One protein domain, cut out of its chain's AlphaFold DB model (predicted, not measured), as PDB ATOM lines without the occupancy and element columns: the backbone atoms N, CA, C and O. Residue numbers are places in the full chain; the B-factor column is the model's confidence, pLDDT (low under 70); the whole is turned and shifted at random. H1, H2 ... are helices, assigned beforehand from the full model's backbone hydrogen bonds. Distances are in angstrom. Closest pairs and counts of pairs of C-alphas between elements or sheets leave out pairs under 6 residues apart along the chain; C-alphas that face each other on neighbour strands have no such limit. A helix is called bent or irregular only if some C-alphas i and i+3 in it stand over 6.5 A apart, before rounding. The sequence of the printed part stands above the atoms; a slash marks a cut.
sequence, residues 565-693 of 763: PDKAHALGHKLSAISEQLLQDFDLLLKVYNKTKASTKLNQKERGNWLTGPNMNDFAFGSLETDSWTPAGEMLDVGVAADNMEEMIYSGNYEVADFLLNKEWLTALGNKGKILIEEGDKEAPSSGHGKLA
ATOM      1  N   PRO A 565     -44.395  36.137 -19.634       87.12
ATOM      2  CA  PRO A 565     -43.674  35.134 -20.423       87.12
ATOM      3  C   PRO A 565     -42.243  35.569 -20.766       87.12
ATOM      4  O   PRO A 565     -41.318  34.767 -20.703       87.12
ATOM      5  N   ASP A 566     -42.050  36.857 -21.046       83.81
ATOM      6  CA  ASP A 566     -40.754  37.451 -21.377       83.81
ATOM      7  C   ASP A 566     -39.806  37.453 -20.164       83.81
ATOM      8  O   ASP A 566     -38.634  37.098 -20.273       83.81
ATOM      9  N   LYS A 567     -40.338  37.760 -18.973       84.50
ATOM     10  CA  LYS A 567     -39.610  37.659 -17.697       84.50
ATOM     11  C   LYS A 567     -39.188  36.226 -17.391       84.50
ATOM     12  O   LYS A 567     -38.060  36.005 -16.954       84.50
ATOM     13  N   ALA A 568     -40.083  35.263 -17.617       87.62
ATOM     14  CA  ALA A 568     -39.781  33.846 -17.456       87.62
ATOM     15  C   ALA A 568     -38.670  33.410 -18.419       87.62
ATOM     16  O   ALA A 568     -37.690  32.817 -17.973       87.62
ATOM     17  N   HIS A 569     -38.761  33.801 -19.694       87.69
ATOM     18  CA  HIS A 569     -37.733  33.553 -20.710       87.69
ATOM     19  C   HIS A 569     -36.364  34.096 -20.284       87.69
ATOM     20  O   HIS A 569     -35.373  33.363 -20.248       87.69
ATOM     21  N   ALA A 570     -36.309  35.370 -19.888       84.50
ATOM     22  CA  ALA A 570     -35.078  36.028 -19.454       84.50
ATOM     23  C   ALA A 570     -34.489  35.400 -18.177       84.50
ATOM     24  O   ALA A 570     -33.275  35.193 -18.077       84.50
ATOM     25  N   LEU A 571     -35.331  35.069 -17.189       85.94
ATOM     26  CA  LEU A 571     -34.898  34.366 -15.980       85.94
ATOM     27  C   LEU A 571     -34.371  32.966 -16.312       85.94
ATOM     28  O   LEU A 571     -33.345  32.558 -15.766       85.94
ATOM     29  N   GLY A 572     -35.038  32.254 -17.219       89.31
ATOM     30  CA  GLY A 572     -34.657  30.915 -17.643       89.31
ATOM     31  C   GLY A 572     -33.241  30.862 -18.214       89.31
ATOM     32  O   GLY A 572     -32.424  30.049 -17.767       89.31
ATOM     33  N   HIS A 573     -32.897  31.808 -19.094       87.19
ATOM     34  CA  HIS A 573     -31.531  31.960 -19.613       87.19
ATOM     35  C   HIS A 573     -30.510  32.237 -18.513       87.19
ATOM     36  O   HIS A 573     -29.459  31.594 -18.475       87.19
ATOM     37  N   LYS A 574     -30.830  33.122 -17.560       86.81
ATOM     38  CA  LYS A 574     -29.946  33.430 -16.422       86.81
ATOM     39  C   LYS A 574     -29.692  32.186 -15.565       86.81
ATOM     40  O   LYS A 574     -28.537  31.866 -15.294       86.81
ATOM     41  N   LEU A 575     -30.737  31.448 -15.187       90.06
ATOM     42  CA  LEU A 575     -30.616  30.236 -14.366       90.06
ATOM     43  C   LEU A 575     -29.864  29.112 -15.085       90.06
ATOM     44  O   LEU A 575     -29.005  28.467 -14.473       90.06
ATOM     45  N   SER A 576     -30.146  28.901 -16.374       91.56
ATOM     46  CA  SER A 576     -29.442  27.911 -17.193       91.56
ATOM     47  C   SER A 576     -27.956  28.249 -17.290       91.56
ATOM     48  O   SER A 576     -27.114  27.413 -16.956       91.56
ATOM     49  N   ALA A 577     -27.621  29.494 -17.643       88.00
ATOM     50  CA  ALA A 577     -26.241  29.957 -17.762       88.00
ATOM     51  C   ALA A 577     -25.470  29.834 -16.439       88.00
ATOM     52  O   ALA A 577     -24.348  29.320 -16.415       88.00
ATOM     53  N   ILE A 578     -26.087  30.237 -15.320       90.69
ATOM     54  CA  ILE A 578     -25.482  30.121 -13.988       90.69
ATOM     55  C   ILE A 578     -25.176  28.666 -13.652       90.69
ATOM     56  O   ILE A 578     -24.054  28.339 -13.255       90.69
ATOM     57  N   SER A 579     -26.162  27.792 -13.830       94.06
ATOM     58  CA  SER A 579     -26.038  26.375 -13.501       94.06
ATOM     59  C   SER A 579     -24.956  25.701 -14.341       94.06
ATOM     60  O   SER A 579     -24.089  25.011 -13.804       94.06
ATOM     61  N   GLU A 580     -24.953  25.944 -15.652       92.94
ATOM     62  CA  GLU A 580     -23.975  25.380 -16.581       92.94
ATOM     63  C   GLU A 580     -22.551  25.845 -16.266       92.94
ATOM     64  O   GLU A 580     -21.625  25.032 -16.258       92.94
ATOM     65  N   GLN A 581     -22.360  27.123 -15.935       91.38
ATOM     66  CA  GLN A 581     -21.047  27.645 -15.561       91.38
ATOM     67  C   GLN A 581     -20.538  27.100 -14.226       91.38
ATOM     68  O   GLN A 581     -19.378  26.700 -14.134       91.38
ATOM     69  N   LEU A 582     -21.384  27.047 -13.193       95.25
ATOM     70  CA  LEU A 582     -21.000  26.468 -11.901       95.25
ATOM     71  C   LEU A 582     -20.661  24.975 -12.032       95.25
ATOM     72  O   LEU A 582     -19.728  24.493 -11.387       95.25
ATOM     73  N   LEU A 583     -21.372  24.247 -12.899       95.44
ATOM     74  CA  LEU A 583     -21.067  22.854 -13.237       95.44
ATOM     75  C   LEU A 583     -19.764  22.713 -14.036       95.44
ATOM     76  O   LEU A 583     -18.998  21.778 -13.789       95.44
ATOM     77  N   GLN A 584     -19.495  23.619 -14.979       94.69
ATOM     78  CA  GLN A 584     -18.257  23.631 -15.761       94.69
ATOM     79  C   GLN A 584     -17.034  23.881 -14.867       94.69
ATOM     80  O   GLN A 584     -16.018  23.199 -14.995       94.69
ATOM     81  N   ASP A 585     -17.160  24.809 -13.921       95.62
ATOM     82  CA  ASP A 585     -16.101  25.243 -13.010       95.62
ATOM     83  C   ASP A 585     -16.208  24.577 -11.622       95.62
ATOM     84  O   ASP A 585     -15.757  25.113 -10.604       95.62
ATOM     85  N   PHE A 586     -16.801  23.383 -11.553       96.94
ATOM     86  CA  PHE A 586     -17.182  22.751 -10.287       96.94
ATOM     87  C   PHE A 586     -16.003  22.508  -9.329       96.94
ATOM     88  O   PHE A 586     -16.141  22.633  -8.112       96.94
ATOM     89  N   ASP A 587     -14.811  22.214  -9.854       96.81
ATOM     90  CA  ASP A 587     -13.601  22.055  -9.034       96.81
ATOM     91  C   ASP A 587     -13.169  23.368  -8.365       96.81
ATOM     92  O   ASP A 587     -12.638  23.357  -7.251       96.81
ATOM     93  N   LEU A 588     -13.396  24.508  -9.019       97.12
ATOM     94  CA  LEU A 588     -13.167  25.821  -8.423       97.12
ATOM     95  C   LEU A 588     -14.233  26.121  -7.363       97.12
ATOM     96  O   LEU A 588     -13.894  26.609  -6.286       97.12
ATOM     97  N   LEU A 589     -15.489  25.752  -7.620       97.56
ATOM     98  CA  LEU A 589     -16.585  25.900  -6.663       97.56
ATOM     99  C   LEU A 589     -16.333  25.096  -5.375       97.56
ATOM    100  O   LEU A 589     -16.537  25.602  -4.271       97.56
ATOM    101  N   LEU A 590     -15.779  23.883  -5.487       97.75
ATOM    102  CA  LEU A 590     -15.322  23.098  -4.334       97.75
ATOM    103  C   LEU A 590     -14.303  23.870  -3.482       97.75
ATOM    104  O   LEU A 590     -14.421  23.896  -2.255       97.75
ATOM    105  N   LYS A 591     -13.335  24.543  -4.118       97.56
ATOM    106  CA  LYS A 591     -12.323  25.352  -3.416       97.56
ATOM    107  C   LYS A 591     -12.921  26.576  -2.744       97.56
ATOM    108  O   LYS A 591     -12.524  26.875  -1.622       97.56
ATOM    109  N   VAL A 592     -13.875  27.245  -3.393       97.38
ATOM    110  CA  VAL A 592     -14.609  28.370  -2.799       97.38
ATOM    111  C   VAL A 592     -15.189  27.955  -1.454       97.38
ATOM    112  O   VAL A 592     -14.954  28.634  -0.464       97.38
ATOM    113  N   TYR A 593     -15.842  26.798  -1.372       97.62
ATOM    114  CA  TYR A 593     -16.440  26.293  -0.132       97.62
ATOM    115  C   TYR A 593     -15.490  25.477   0.760       97.62
ATOM    116  O   TYR A 593     -15.934  24.865   1.734       97.62
ATOM    117  N   ASN A 594     -14.191  25.453   0.446       96.81
ATOM    118  CA  ASN A 594     -13.179  24.666   1.151       96.81
ATOM    119  C   ASN A 594     -13.574  23.180   1.322       96.81
ATOM    120  O   ASN A 594     -13.388  22.571   2.379       96.81
ATOM    121  N   LYS A 595     -14.157  22.588   0.275       97.31
ATOM    122  CA  LYS A 595     -14.489  21.161   0.203       97.31
ATOM    123  C   LYS A 595     -13.620  20.488  -0.861       97.31
ATOM    124  O   LYS A 595     -13.108  21.117  -1.778       97.31
ATOM    125  N   THR A 596     -13.460  19.174  -0.747       96.06
ATOM    126  CA  THR A 596     -12.681  18.370  -1.708       96.06
ATOM    127  C   THR A 596     -13.543  17.415  -2.528       96.06
ATOM    128  O   THR A 596     -13.016  16.657  -3.338       96.06
ATOM    129  N   LYS A 597     -14.848  17.352  -2.249       96.81
ATOM    130  CA  LYS A 597     -15.803  16.432  -2.871       96.81
ATOM    131  C   LYS A 597     -17.168  17.097  -2.964       96.81
ATOM    132  O   LYS A 597     -17.496  17.919  -2.110       96.81
ATOM    133  N   ALA A 598     -17.940  16.690  -3.967       95.62
ATOM    134  CA  ALA A 598     -19.346  17.046  -4.085       95.62
ATOM    135  C   ALA A 598     -20.118  16.654  -2.814       95.62
ATOM    136  O   ALA A 598     -19.815  15.631  -2.187       95.62
ATOM    137  N   SER A 599     -21.117  17.457  -2.463       94.31
ATOM    138  CA  SER A 599     -22.113  17.067  -1.479       94.31
ATOM    139  C   SER A 599     -22.998  15.970  -2.055       94.31
ATOM    140  O   SER A 599     -23.414  16.019  -3.210       94.31
ATOM    141  N   THR A 600     -23.297  14.978  -1.225       90.50
ATOM    142  CA  THR A 600     -24.281  13.932  -1.519       90.50
ATOM    143  C   THR A 600     -25.439  13.967  -0.530       90.50
ATOM    144  O   THR A 600     -26.236  13.033  -0.517       90.50
ATOM    145  N   LYS A 601     -25.511  14.979   0.351       91.00
ATOM    146  CA  LYS A 601     -26.523  15.020   1.416       91.00
ATOM    147  C   LYS A 601     -27.939  15.037   0.846       91.00
ATOM    148  O   LYS A 601     -28.774  14.281   1.321       91.00
ATOM    149  N   LEU A 602     -28.174  15.809  -0.217       87.25
ATOM    150  CA  LEU A 602     -29.496  15.885  -0.848       87.25
ATOM    151  C   LEU A 602     -29.897  14.589  -1.573       87.25
ATOM    152  O   LEU A 602     -31.081  14.352  -1.776       87.25
ATOM    153  N   ASN A 603     -28.939  13.728  -1.935       84.44
ATOM    154  CA  ASN A 603     -29.204  12.484  -2.678       84.44
ATOM    155  C   ASN A 603     -29.586  11.332  -1.742       84.44
ATOM    156  O   ASN A 603     -29.936  10.234  -2.185       84.44
ATOM    157  N   GLN A 604     -29.473  11.545  -0.431       78.00
ATOM    158  CA  GLN A 604     -29.907  10.567   0.542       78.00
ATOM    159  C   GLN A 604     -31.431  10.573   0.547       78.00
ATOM    160  O   GLN A 604     -32.068  11.415   1.170       78.00
ATOM    161  N   LYS A 605     -32.019   9.592  -0.146       65.50
ATOM    162  CA  LYS A 605     -33.411   9.189   0.062       65.50
ATOM    163  C   LYS A 605     -33.511   8.562   1.446       65.50
ATOM    164  O   LYS A 605     -33.624   7.341   1.584       65.50
ATOM    165  N   GLU A 606     -33.391   9.374   2.490       59.38
ATOM    166  CA  GLU A 606     -33.864   8.959   3.794       59.38
ATOM    167  C   GLU A 606     -35.341   8.636   3.594       59.38
ATOM    168  O   GLU A 606     -36.130   9.493   3.198       59.38
ATOM    169  N   ARG A 607     -35.704   7.358   3.755       50.03
ATOM    170  CA  ARG A 607     -37.106   6.948   3.774       50.03
ATOM    171  C   ARG A 607     -37.731   7.629   4.980       50.03
ATOM    172  O   ARG A 607     -37.747   7.055   6.067       50.03
ATOM    173  N   GLY A 608     -38.212   8.851   4.779       52.25
ATOM    174  CA  GLY A 608     -39.090   9.514   5.713       52.25
ATOM    175  C   GLY A 608     -40.229   8.548   5.979       52.25
ATOM    176  O   GLY A 608     -40.929   8.114   5.061       52.25
ATOM    177  N   ASN A 609     -40.377   8.133   7.232       53.81
ATOM    178  CA  ASN A 609     -41.647   7.575   7.643       53.81
ATOM    179  C   ASN A 609     -42.662   8.700   7.398       53.81
ATOM    180  O   ASN A 609     -42.399   9.834   7.781       53.81
ATOM    181  N   TRP A 610     -43.794   8.437   6.751       54.53
ATOM    182  CA  TRP A 610     -44.792   9.478   6.439       54.53
ATOM    183  C   TRP A 610     -45.272  10.244   7.695       54.53
ATOM    184  O   TRP A 610     -45.802  11.345   7.598       54.53
ATOM    185  N   LEU A 611     -45.034   9.673   8.882       54.34
ATOM    186  CA  LEU A 611     -45.255  10.265  10.203       54.34
ATOM    187  C   LEU A 611     -44.187  11.285  10.659       54.34
ATOM    188  O   LEU A 611     -44.426  11.980  11.641       54.34
ATOM    189  N   THR A 612     -43.014  11.362  10.020       61.50
ATOM    190  CA  THR A 612     -41.862  12.180  10.462       61.50
ATOM    191  C   THR A 612     -41.550  13.386   9.570       61.50
ATOM    192  O   THR A 612     -40.616  14.117   9.881       61.50
ATOM    193  N   GLY A 613     -42.320  13.620   8.503       61.22
ATOM    194  CA  GLY A 613     -42.165  14.772   7.603       61.22
ATOM    195  C   GLY A 613     -41.955  14.384   6.133       61.22
ATOM    196  O   GLY A 613     -41.783  13.197   5.836       61.22
ATOM    197  N   PRO A 614     -42.012  15.362   5.207       68.31
ATOM    198  CA  PRO A 614     -41.760  15.137   3.786       68.31
ATOM    199  C   PRO A 614     -40.349  14.579   3.553       68.31
ATOM    200  O   PRO A 614     -39.418  14.842   4.316       68.31
ATOM    201  N   ASN A 615     -40.192  13.786   2.494       81.06
ATOM    202  CA  ASN A 615     -38.887  13.324   2.033       81.06
ATOM    203  C   ASN A 615     -38.034  14.547   1.655       81.06
ATOM    204  O   ASN A 615     -38.425  15.323   0.789       81.06
ATOM    205  N   MET A 616     -36.878  14.720   2.302       82.25
ATOM    206  CA  MET A 616     -36.018  15.900   2.122       82.25
ATOM    207  C   MET A 616     -35.477  16.031   0.695       82.25
ATOM    208  O   MET A 616     -35.230  17.141   0.237       82.25
ATOM    209  N   ASN A 617     -35.323  14.913  -0.023       85.31
ATOM    210  CA  ASN A 617     -34.990  14.938  -1.445       85.31
ATOM    211  C   ASN A 617     -36.152  15.545  -2.249       85.31
ATOM    212  O   ASN A 617     -35.946  16.511  -2.972       85.31
ATOM    213  N   ASP A 618     -37.380  15.074  -2.032       86.12
ATOM    214  CA  ASP A 618     -38.563  15.628  -2.705       86.12
ATOM    215  C   ASP A 618     -38.787  17.102  -2.317       86.12
ATOM    216  O   ASP A 618     -39.257  17.887  -3.128       86.12
ATOM    217  N   PHE A 619     -38.415  17.511  -1.102       87.56
ATOM    218  CA  PHE A 619     -38.492  18.909  -0.674       87.56
ATOM    219  C   PHE A 619     -37.456  19.799  -1.384       87.56
ATOM    220  O   PHE A 619     -37.794  20.875  -1.867       87.56
ATOM    221  N   ALA A 620     -36.207  19.338  -1.511       87.94
ATOM    222  CA  ALA A 620     -35.135  20.096  -2.161       87.94
ATOM    223  C   ALA A 620     -35.258  20.157  -3.696       87.94
ATOM    224  O   ALA A 620     -34.828  21.135  -4.305       87.94
ATOM    225  N   PHE A 621     -35.788  19.098  -4.315       92.06
ATOM    226  CA  PHE A 621     -35.862  18.947  -5.771       92.06
ATOM    227  C   PHE A 621     -37.263  19.168  -6.338       92.06
ATOM    228  O   PHE A 621     -37.390  19.553  -7.496       92.06
ATOM    229  N   GLY A 622     -38.313  18.944  -5.546       91.88
ATOM    230  CA  GLY A 622     -39.675  18.788  -6.048       91.88
ATOM    231  C   GLY A 622     -40.159  19.953  -6.899       91.88
ATOM    232  O   GLY A 622     -40.719  19.715  -7.960       91.88
ATOM    233  N   SER A 623     -39.903  21.200  -6.501       91.38
ATOM    234  CA  SER A 623     -40.302  22.363  -7.308       91.38
ATOM    235  C   SER A 623     -39.442  22.553  -8.564       91.38
ATOM    236  O   SER A 623     -39.947  23.011  -9.582       91.38
ATOM    237  N   LEU A 624     -38.169  22.144  -8.557       92.94
ATOM    238  CA  LEU A 624     -37.308  22.194  -9.747       92.94
ATOM    239  C   LEU A 624     -37.625  21.084 -10.760       92.94
ATOM    240  O   LEU A 624     -37.318  21.236 -11.937       92.94
ATOM    241  N   GLU A 625     -38.216  19.977 -10.307       92.88
ATOM    242  CA  GLU A 625     -38.571  18.815 -11.135       92.88
ATOM    243  C   GLU A 625     -40.057  18.764 -11.523       92.88
ATOM    244  O   GLU A 625     -40.450  17.928 -12.336       92.88
ATOM    245  N   THR A 626     -40.895  19.616 -10.928       89.94
ATOM    246  CA  THR A 626     -42.316  19.710 -11.281       89.94
ATOM    247  C   THR A 626     -42.492  20.676 -12.440       89.94
ATOM    248  O   THR A 626     -41.996  21.797 -12.375       89.94
ATOM    249  N   ASP A 627     -43.252  20.267 -13.452       87.62
ATOM    250  CA  ASP A 627     -43.679  21.153 -14.532       87.62
ATOM    251  C   ASP A 627     -44.962  21.888 -14.114       87.62
ATOM    252  O   ASP A 627     -46.004  21.287 -13.820       87.62
ATOM    253  N   SER A 628     -44.882  23.210 -14.099       86.75
ATOM    254  CA  SER A 628     -45.998  24.130 -13.971       86.75
ATOM    255  C   SER A 628     -46.573  24.466 -15.352       86.75
ATOM    256  O   SER A 628     -45.883  24.652 -16.342       86.75
ATOM    257  N   TRP A 629     -47.893  24.619 -15.440       83.62
ATOM    258  CA  TRP A 629     -48.575  24.826 -16.730       83.62
ATOM    259  C   TRP A 629     -48.465  26.251 -17.294       83.62
ATOM    260  O   TRP A 629     -49.120  26.555 -18.291       83.62
ATOM    261  N   THR A 630     -47.753  27.155 -16.616       88.06
ATOM    262  CA  THR A 630     -47.690  28.578 -16.985       88.06
ATOM    263  C   THR A 630     -46.328  29.178 -16.628       88.06
ATOM    264  O   THR A 630     -45.790  28.812 -15.580       88.06
ATOM    265  N   PRO A 631     -45.840  30.189 -17.373       85.75
ATOM    266  CA  PRO A 631     -44.600  30.902 -17.054       85.75
ATOM    267  C   PRO A 631     -44.549  31.454 -15.622       85.75
ATOM    268  O   PRO A 631     -43.527  31.376 -14.948       85.75
ATOM    269  N   ALA A 632     -45.672  31.974 -15.116       86.94
ATOM    270  CA  ALA A 632     -45.756  32.472 -13.744       86.94
ATOM    271  C   ALA A 632     -45.630  31.348 -12.697       86.94
ATOM    272  O   ALA A 632     -45.018  31.554 -11.652       86.94
ATOM    273  N   GLY A 633     -46.192  30.169 -12.981       88.94
ATOM    274  CA  GLY A 633     -46.030  28.979 -12.141       88.94
ATOM    275  C   GLY A 633     -44.587  28.478 -12.138       88.94
ATOM    276  O   GLY A 633     -44.038  28.220 -11.076       88.94
ATOM    277  N   GLU A 634     -43.938  28.457 -13.302       91.69
ATOM    278  CA  GLU A 634     -42.524  28.092 -13.423       91.69
ATOM    279  C   GLU A 634     -41.609  29.022 -12.612       91.69
ATOM    280  O   GLU A 634     -40.715  28.567 -11.900       91.69
ATOM    281  N   MET A 635     -41.856  30.337 -12.655       89.50
ATOM    282  CA  MET A 635     -41.116  31.302 -11.833       89.50
ATOM    283  C   MET A 635     -41.386  31.106 -10.335       89.50
ATOM    284  O   MET A 635     -40.463  31.207  -9.523       89.50
ATOM    285  N   LEU A 636     -42.640  30.815  -9.966       89.75
ATOM    286  CA  LEU A 636     -43.017  30.518  -8.586       89.75
ATOM    287  C   LEU A 636     -42.281  29.280  -8.070       89.75
ATOM    288  O   LEU A 636     -41.794  29.306  -6.946       89.75
ATOM    289  N   ASP A 637     -42.142  28.238  -8.883       91.81
ATOM    290  CA  ASP A 637     -41.424  27.021  -8.511       91.81
ATOM    291  C   ASP A 637     -39.944  27.281  -8.192       91.81
ATOM    292  O   ASP A 637     -39.401  26.692  -7.252       91.81
ATOM    293  N   VAL A 638     -39.288  28.194  -8.921       91.25
ATOM    294  CA  VAL A 638     -37.920  28.630  -8.587       91.25
ATOM    295  C   VAL A 638     -37.900  29.376  -7.250       91.25
ATOM    296  O   VAL A 638     -37.012  29.133  -6.435       91.25
ATOM    297  N   GLY A 639     -38.887  30.241  -6.993       90.56
ATOM    298  CA  GLY A 639     -39.047  30.894  -5.688       90.56
ATOM    299  C   GLY A 639     -39.229  29.888  -4.551       90.56
ATOM    300  O   GLY A 639     -38.501  29.936  -3.568       90.56
ATOM    301  N   VAL A 640     -40.107  28.899  -4.733       90.69
ATOM    302  CA  VAL A 640     -40.323  27.809  -3.768       90.69
ATOM    303  C   VAL A 640     -39.050  26.982  -3.566       90.69
ATOM    304  O   VAL A 640     -38.765  26.566  -2.448       90.69
ATOM    305  N   ALA A 641     -38.250  26.753  -4.612       92.25
ATOM    306  CA  ALA A 641     -36.967  26.061  -4.468       92.25
ATOM    307  C   ALA A 641     -35.987  26.842  -3.574       92.25
ATOM    308  O   ALA A 641     -35.278  26.235  -2.767       92.25
ATOM    309  N   ALA A 642     -35.955  28.173  -3.707       91.94
ATOM    310  CA  ALA A 642     -35.148  29.045  -2.858       91.94
ATOM    311  C   ALA A 642     -35.648  29.035  -1.402       91.94
ATOM    312  O   ALA A 642     -34.842  28.815  -0.498       91.94
ATOM    313  N   ASP A 643     -36.963  29.146  -1.186       91.06
ATOM    314  CA  ASP A 643     -37.585  29.076   0.146       91.06
ATOM    315  C   ASP A 643     -37.294  27.726   0.832       91.06
ATOM    316  O   ASP A 643     -36.888  27.673   1.995       91.06
ATOM    317  N   ASN A 644     -37.427  26.613   0.099       92.50
ATOM    318  CA  ASN A 644     -37.131  25.274   0.613       92.50
ATOM    319  C   ASN A 644     -35.649  25.134   0.993       92.50
ATOM    320  O   ASN A 644     -35.315  24.542   2.024       92.50
ATOM    321  N   MET A 645     -34.747  25.681   0.171       93.75
ATOM    322  CA  MET A 645     -33.317  25.722   0.473       93.75
ATOM    323  C   MET A 645     -33.047  26.513   1.758       93.75
ATOM    324  O   MET A 645     -32.312  26.032   2.625       93.75
ATOM    325  N   GLU A 646     -33.658  27.689   1.907       93.69
ATOM    326  CA  GLU A 646     -33.530  28.530   3.096       93.69
ATOM    327  C   GLU A 646     -34.038  27.808   4.359       93.69
ATOM    328  O   GLU A 646     -33.312  27.720   5.356       93.69
ATOM    329  N   GLU A 647     -35.227  27.196   4.305       92.19
ATOM    330  CA  GLU A 647     -35.807  26.429   5.417       92.19
ATOM    331  C   GLU A 647     -34.895  25.267   5.844       92.19
ATOM    332  O   GLU A 647     -34.621  25.066   7.036       92.19
ATOM    333  N   MET A 648     -34.357  24.520   4.875       93.06
ATOM    334  CA  MET A 648     -33.424  23.427   5.147       93.06
ATOM    335  C   MET A 648     -32.140  23.924   5.816       93.06
ATOM    336  O   MET A 648     -31.620  23.241   6.708       93.06
ATOM    337  N   ILE A 649     -31.639  25.103   5.442       94.19
ATOM    338  CA  ILE A 649     -30.460  25.695   6.076       94.19
ATOM    339  C   ILE A 649     -30.783  26.171   7.499       94.19
ATOM    340  O   ILE A 649     -30.034  25.850   8.427       94.19
ATOM    341  N   TYR A 650     -31.919  26.839   7.723       94.19
ATOM    342  CA  TYR A 650     -32.334  27.263   9.068       94.19
ATOM    343  C   TYR A 650     -32.624  26.102  10.019       94.19
ATOM    344  O   TYR A 650     -32.480  26.258  11.233       94.19
ATOM    345  N   SER A 651     -32.952  24.915   9.500       93.88
ATOM    346  CA  SER A 651     -33.052  23.702  10.321       93.88
ATOM    347  C   SER A 651     -31.720  23.306  10.988       93.88
ATOM    348  O   SER A 651     -31.714  22.505  11.924       93.88
ATOM    349  N   GLY A 652     -30.590  23.839  10.503       94.44
ATOM    350  CA  GLY A 652     -29.237  23.537  10.974       94.44
ATOM    351  C   GLY A 652     -28.651  22.227  10.436       94.44
ATOM    352  O   GLY A 652     -27.521  21.879  10.780       94.44
ATOM    353  N   ASN A 653     -29.389  21.492   9.597       91.69
ATOM    354  CA  ASN A 653     -28.949  20.203   9.043       91.69
ATOM    355  C   ASN A 653     -28.185  20.340   7.711       91.69
ATOM    356  O   ASN A 653     -27.392  19.458   7.344       91.69
ATOM    357  N   TYR A 654     -28.401  21.449   7.004       95.75
ATOM    358  CA  TYR A 654     -27.842  21.725   5.683       95.75
ATOM    359  C   TYR A 654     -27.114  23.072   5.660       95.75
ATOM    360  O   TYR A 654     -27.427  23.984   6.419       95.75
ATOM    361  N   GLU A 655     -26.130  23.189   4.776       96.38
ATOM    362  CA  GLU A 655     -25.440  24.438   4.442       96.38
ATOM    363  C   GLU A 655     -25.738  24.803   2.979       96.38
ATOM    364  O   GLU A 655     -26.010  23.918   2.172       96.38
ATOM    365  N   VAL A 656     -25.566  26.069   2.576       95.88
ATOM    366  CA  VAL A 656     -25.616  26.480   1.149       95.88
ATOM    367  C   VAL A 656     -24.728  25.594   0.266       95.88
ATOM    368  O   VAL A 656     -25.095  25.210  -0.846       95.88
ATOM    369  N   ALA A 657     -23.558  25.222   0.790       96.94
ATOM    370  CA  ALA A 657     -22.610  24.340   0.122       96.94
ATOM    371  C   ALA A 657     -23.200  22.955  -0.194       96.94
ATOM    372  O   ALA A 657     -22.778  22.330  -1.161       96.94
ATOM    373  N   ASP A 658     -24.160  22.462   0.597       96.81
ATOM    374  CA  ASP A 658     -24.784  21.162   0.350       96.81
ATOM    375  C   ASP A 658     -25.644  21.157  -0.923       96.81
ATOM    376  O   ASP A 658     -25.798  20.093  -1.521       96.81
ATOM    377  N   PHE A 659     -26.129  22.324  -1.356       96.50
ATOM    378  CA  PHE A 659     -26.882  22.525  -2.596       96.50
ATOM    379  C   PHE A 659     -25.958  22.870  -3.764       96.50
ATOM    380  O   PHE A 659     -25.917  22.143  -4.752       96.50
ATOM    381  N   LEU A 660     -25.135  23.917  -3.635       96.69
ATOM    382  CA  LEU A 660     -24.260  24.348  -4.734       96.69
ATOM    383  C   LEU A 660     -23.158  23.337  -5.073       96.69
ATOM    384  O   LEU A 660     -22.685  23.294  -6.204       96.69
ATOM    385  N   LEU A 661     -22.749  22.488  -4.127       97.50
ATOM    386  CA  LEU A 661     -21.826  21.383  -4.402       97.50
ATOM    387  C   LEU A 661     -22.556  20.074  -4.707       97.50
ATOM    388  O   LEU A 661     -21.946  19.006  -4.623       97.50
ATOM    389  N   ASN A 662     -23.837  20.130  -5.055       97.44
ATOM    390  CA  ASN A 662     -24.593  18.995  -5.546       97.44
ATOM    391  C   ASN A 662     -24.830  19.143  -7.055       97.44
ATOM    392  O   ASN A 662     -25.542  20.033  -7.514       97.44
ATOM    393  N   LYS A 663     -24.227  18.244  -7.841       97.00
ATOM    394  CA  LYS A 663     -24.336  18.287  -9.305       97.00
ATOM    395  C   LYS A 663     -25.751  18.007  -9.803       97.00
ATOM    396  O   LYS A 663     -26.143  18.589 -10.808       97.00
ATOM    397  N   GLU A 664     -26.491  17.125  -9.134       95.94
ATOM    398  CA  GLU A 664     -27.873  16.803  -9.504       95.94
ATOM    399  C   GLU A 664     -28.766  18.020  -9.269       95.94
ATOM    400  O   GLU A 664     -29.522  18.390 -10.159       95.94
ATOM    401  N   TRP A 665     -28.598  18.710  -8.137       96.06
ATOM    402  CA  TRP A 665     -29.361  19.922  -7.830       96.06
ATOM    403  C   TRP A 665     -29.063  21.067  -8.808       96.06
ATOM    404  O   TRP A 665     -29.988  21.647  -9.367       96.06
ATOM    405  N   LEU A 666     -27.786  21.340  -9.109       96.38
ATOM    406  CA  LEU A 666     -27.424  22.330 -10.137       96.38
ATOM    407  C   LEU A 666     -27.959  21.946 -11.525       96.38
ATOM    408  O   LEU A 666     -28.370  22.810 -12.290       96.38
ATOM    409  N   THR A 667     -27.970  20.652 -11.856       96.31
ATOM    410  CA  THR A 667     -28.549  20.179 -13.121       96.31
ATOM    411  C   THR A 667     -30.061  20.408 -13.148       96.31
ATOM    412  O   THR A 667     -30.576  20.875 -14.158       96.31
ATOM    413  N   ALA A 668     -30.764  20.135 -12.044       96.12
ATOM    414  CA  ALA A 668     -32.194  20.400 -11.914       96.12
ATOM    415  C   ALA A 668     -32.508  21.898 -12.055       96.12
ATOM    416  O   ALA A 668     -33.396  22.257 -12.822       96.12
ATOM    417  N   LEU A 669     -31.726  22.781 -11.419       95.44
ATOM    418  CA  LEU A 669     -31.866  24.234 -11.572       95.44
ATOM    419  C   LEU A 669     -31.664  24.682 -13.030       95.44
ATOM    420  O   LEU A 669     -32.452  25.469 -13.555       95.44
ATOM    421  N   GLY A 670     -30.641  24.150 -13.704       95.25
ATOM    422  CA  GLY A 670     -30.390  24.441 -15.117       95.25
ATOM    423  C   GLY A 670     -31.509  23.944 -16.037       95.25
ATOM    424  O   GLY A 670     -31.908  24.651 -16.958       95.25
ATOM    425  N   ASN A 671     -32.060  22.758 -15.766       95.75
ATOM    426  CA  ASN A 671     -33.200  22.214 -16.506       95.75
ATOM    427  C   ASN A 671     -34.469  23.046 -16.289       95.75
ATOM    428  O   ASN A 671     -35.164  23.339 -17.256       95.75
ATOM    429  N   LYS A 672     -34.727  23.502 -15.058       95.06
ATOM    430  CA  LYS A 672     -35.829  24.428 -14.762       95.06
ATOM    431  C   LYS A 672     -35.680  25.741 -15.532       95.06
ATOM    432  O   LYS A 672     -36.652  26.252 -16.076       95.06
ATOM    433  N   GLY A 673     -34.448  26.241 -15.667       93.44
ATOM    434  CA  GLY A 673     -34.139  27.372 -16.544       93.44
ATOM    435  C   GLY A 673     -34.524  27.130 -18.011       93.44
ATOM    436  O   GLY A 673     -35.072  28.018 -18.654       93.44
ATOM    437  N   LYS A 674     -34.311  25.917 -18.533       93.50
ATOM    438  CA  LYS A 674     -34.707  25.537 -19.904       93.50
ATOM    439  C   LYS A 674     -36.223  25.462 -20.074       93.50
ATOM    440  O   LYS A 674     -36.733  25.986 -21.057       93.50
ATOM    441  N   ILE A 675     -36.937  24.911 -19.094       93.75
ATOM    442  CA  ILE A 675     -38.409  24.883 -19.086       93.75
ATOM    443  C   ILE A 675     -38.978  26.310 -19.088       93.75
ATOM    444  O   ILE A 675     -39.884  26.614 -19.856       93.75
ATOM    445  N   LEU A 676     -38.403  27.213 -18.287       91.50
ATOM    446  CA  LEU A 676     -38.775  28.631 -18.267       91.50
ATOM    447  C   LEU A 676     -38.615  29.315 -19.633       91.50
ATOM    448  O   LEU A 676     -39.476  30.110 -20.010       91.50
ATOM    449  N   ILE A 677     -37.541  29.005 -20.369       90.69
ATOM    450  CA  ILE A 677     -37.335  29.489 -21.744       90.69
ATOM    451  C   ILE A 677     -38.437  28.942 -22.655       90.69
ATOM    452  O   ILE A 677     -39.104  29.713 -23.334       90.69
ATOM    453  N   GLU A 678     -38.683  27.631 -22.630       91.44
ATOM    454  CA  GLU A 678     -39.672  26.979 -23.499       91.44
ATOM    455  C   GLU A 678     -41.107  27.476 -23.253       91.44
ATOM    456  O   GLU A 678     -41.834  27.789 -24.201       91.44
ATOM    457  N   GLU A 679     -41.527  27.581 -21.990       91.31
ATOM    458  CA  GLU A 679     -42.859  28.077 -21.629       91.31
ATOM    459  C   GLU A 679     -42.981  29.593 -21.837       91.31
ATOM    460  O   GLU A 679     -44.018  30.068 -22.309       91.31
ATOM    461  N   GLY A 680     -41.917  30.351 -21.552       89.75
ATOM    462  CA  GLY A 680     -41.826  31.775 -21.874       89.75
ATOM    463  C   GLY A 680     -42.013  32.019 -23.370       89.75
ATOM    464  O   GLY A 680     -42.881  32.794 -23.767       89.75
ATOM    465  N   ASP A 681     -41.297  31.272 -24.207       89.12
ATOM    466  CA  ASP A 681     -41.452  31.296 -25.656       89.12
ATOM    467  C   ASP A 681     -42.866  30.927 -26.089       89.12
ATOM    468  O   ASP A 681     -43.452  31.592 -26.944       89.12
ATOM    469  N   LYS A 682     -43.424  29.842 -25.557       90.44
ATOM    470  CA  LYS A 682     -44.735  29.329 -25.963       90.44
ATOM    471  C   LYS A 682     -45.858  30.336 -25.718       90.44
ATOM    472  O   LYS A 682     -46.707  30.500 -26.594       90.44
ATOM    473  N   GLU A 683     -45.837  31.012 -24.574       90.94
ATOM    474  CA  GLU A 683     -46.878  31.958 -24.162       90.94
ATOM    475  C   GLU A 683     -46.575  33.413 -24.570       90.94
ATOM    476  O   GLU A 683     -47.471  34.261 -24.527       90.94
ATOM    477  N   ALA A 684     -45.344  33.728 -24.995       87.38
ATOM    478  CA  ALA A 684     -44.990  35.064 -25.461       87.38
ATOM    479  C   ALA A 684     -45.810  35.462 -26.706       87.38
ATOM    480  O   ALA A 684     -45.905  34.695 -27.679       87.38
ATOM    481  N   PRO A 685     -46.371  36.686 -26.743       86.06
ATOM    482  CA  PRO A 685     -47.065  37.176 -27.926       86.06
ATOM    483  C   PRO A 685     -46.101  37.280 -29.117       86.06
ATOM    484  O   PRO A 685     -44.887  37.316 -28.965       86.06
ATOM    485  N   SER A 686     -46.620  37.429 -30.341       83.00
ATOM    486  CA  SER A 686     -45.775  37.616 -31.546       83.00
ATOM    487  C   SER A 686     -44.870  38.863 -31.522       83.00
ATOM    488  O   SER A 686     -44.082  39.088 -32.440       83.00
ATOM    489  N   SER A 687     -45.065  39.739 -30.540       78.75
ATOM    490  CA  SER A 687     -44.242  40.911 -30.242       78.75
ATOM    491  C   SER A 687     -43.552  40.805 -28.883       78.75
ATOM    492  O   SER A 687     -43.061  41.812 -28.404       78.75
ATOM    493  N   GLY A 688     -43.592  39.648 -28.230       79.88
ATOM    494  CA  GLY A 688     -42.913  39.411 -26.963       79.88
ATOM    495  C   GLY A 688     -41.412  39.309 -27.173       79.88
ATOM    496  O   GLY A 688     -40.955  38.917 -28.254       79.88
ATOM    497  N   HIS A 689     -40.655  39.654 -26.139       81.19
ATOM    498  CA  HIS A 689     -39.220  39.412 -26.062       81.19
ATOM    499  C   HIS A 689     -38.885  37.964 -26.433       81.19
ATOM    500  O   HIS A 689     -38.053  37.752 -27.309       81.19
ATOM    501  N   GLY A 690     -39.602  36.969 -25.892       79.62
ATOM    502  CA  GLY A 690     -39.384  35.557 -26.246       79.62
ATOM    503  C   GLY A 690     -39.469  35.297 -27.757       79.62
ATOM    504  O   GLY A 690     -38.714  34.518 -28.316       79.62
ATOM    505  N   LYS A 691     -40.281  36.046 -28.515       84.62
ATOM    506  CA  LYS A 691     -40.369  35.878 -29.980       84.62
ATOM    507  C   LYS A 691     -39.354  36.685 -30.775       84.62
ATOM    508  O   LYS A 691     -38.969  36.243 -31.858       84.62
ATOM    509  N   LEU A 692     -38.961  37.857 -30.288       85.44
ATOM    510  CA  LEU A 692     -38.122  38.784 -31.046       85.44
ATOM    511  C   LEU A 692     -36.645  38.730 -30.658       85.44
ATOM    512  O   LEU A 692     -35.821  38.979 -31.533       85.44
ATOM    513  N   ALA A 693     -36.321  38.384 -29.411       79.94
ATOM    514  CA  ALA A 693     -34.976  38.480 -28.856       79.94
ATOM    515  C   ALA A 693     -33.972  37.593 -29.595       79.94
ATOM    516  O   ALA A 693     -34.157  36.381 -29.706       79.94
TER     517      ALA A 693
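Overview. This is residues 565 to 693 of the 763 residues of an uncharacterized protein of Cyanobacteria bacterium UBA11370 (UniProt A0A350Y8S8). Three long helices form a flat fan: H6 in the middle, H1 packed side by side with it, and H4 on the other side with H3 alongside; the three draw together near residues 565, 631 and 680 and spread apart toward their other ends. The short helices H2 and H5 sit at the wide end, where the long unnamed stretch 593 to 615 runs past and its residues 609 to 614 stick out, while the short H7 lies at the narrow end. H3, H4 and H6 make an up-and-down bundle, each running against the one before it in the chain. The printed part has 129 residues with seven named helices, H1 to H7 in chain order, and no named strand, in the class all helix. It is compact, with a radius of gyration of the C-alphas of 16.0 A, and spans 47 by 39 by 20 A.

Along the chain. H6, residues 663 to 683, is the longest helix at 30.3 A, from C-alpha 663 at (-24.336, 18.287, -9.305) to C-alpha 683 at (-46.878, 31.958, -24.162). H1, residues 565 to 584, measures 28.3 A and begins with C-alpha 565 at (-43.674, 35.134, -20.423). H4, residues 631 to 650, measures 29.1 A. H3, residues 616 to 625, measures 13.8 A and is irregular, with C-alphas 620 and 623 7.6 A apart. The short helices are H2, residues 586 to 592, H5, residues 656 to 660, and H7, residues 689 to 692.

Arrangement. H6 is the hub, touching five helices. H1 touches it at a shallow tilt of 24 degrees, opposite ways; their closest C-alphas, Gly 572 and Gly 673, are 3.7 A apart. H4 touches H6 with residues 631 to 638 alone, at a shallow tilt of 23 degrees, opposite ways, closest at C-alphas Pro 631 and Gly 680, 5.6 A. H3 and H4 form a helical hairpin, with C-alphas Ser 623 and Asp 637 closest at 4.9 A. H3 touches residues 665 to 672 of H6 alone, closest at C-alphas Leu 624 and Lys 672, 5.7 A. H1 touches H4 with residues 565 to 568 alone, closest at C-alphas Pro 565 and Pro 631, 5.5 A. H5 only just touches H4, with 3 pairs of C-alphas within 8 A, closest at Ile 649 and Val 656, 7.0 A. H5 and H6 touch only at the corner, and only just, with 3 such pairs, closest at C-alphas Phe 659 and Trp 665, 6.3 A. H2 and H5 are near each other. H7 touches H6, with C-alphas Asp 681 and Gly 690 closest at 4.8 A. Every O i to N i+4 pair is within hydrogen-bond range in H1, H2, H4, H5 and H6; in H3 it is 4 of 6, and H7 is too short for such a pair.

Size, cuts and confidence. The C-alphas farthest apart, Leu 611 and Ser 687, are 50.8 A apart. The printed part has no cut. The link from H2 to H3 is long, with 23 residues; the other links are tight. Mean pLDDT of the printed part is 88.6, and residues 605 to 614 are under 70.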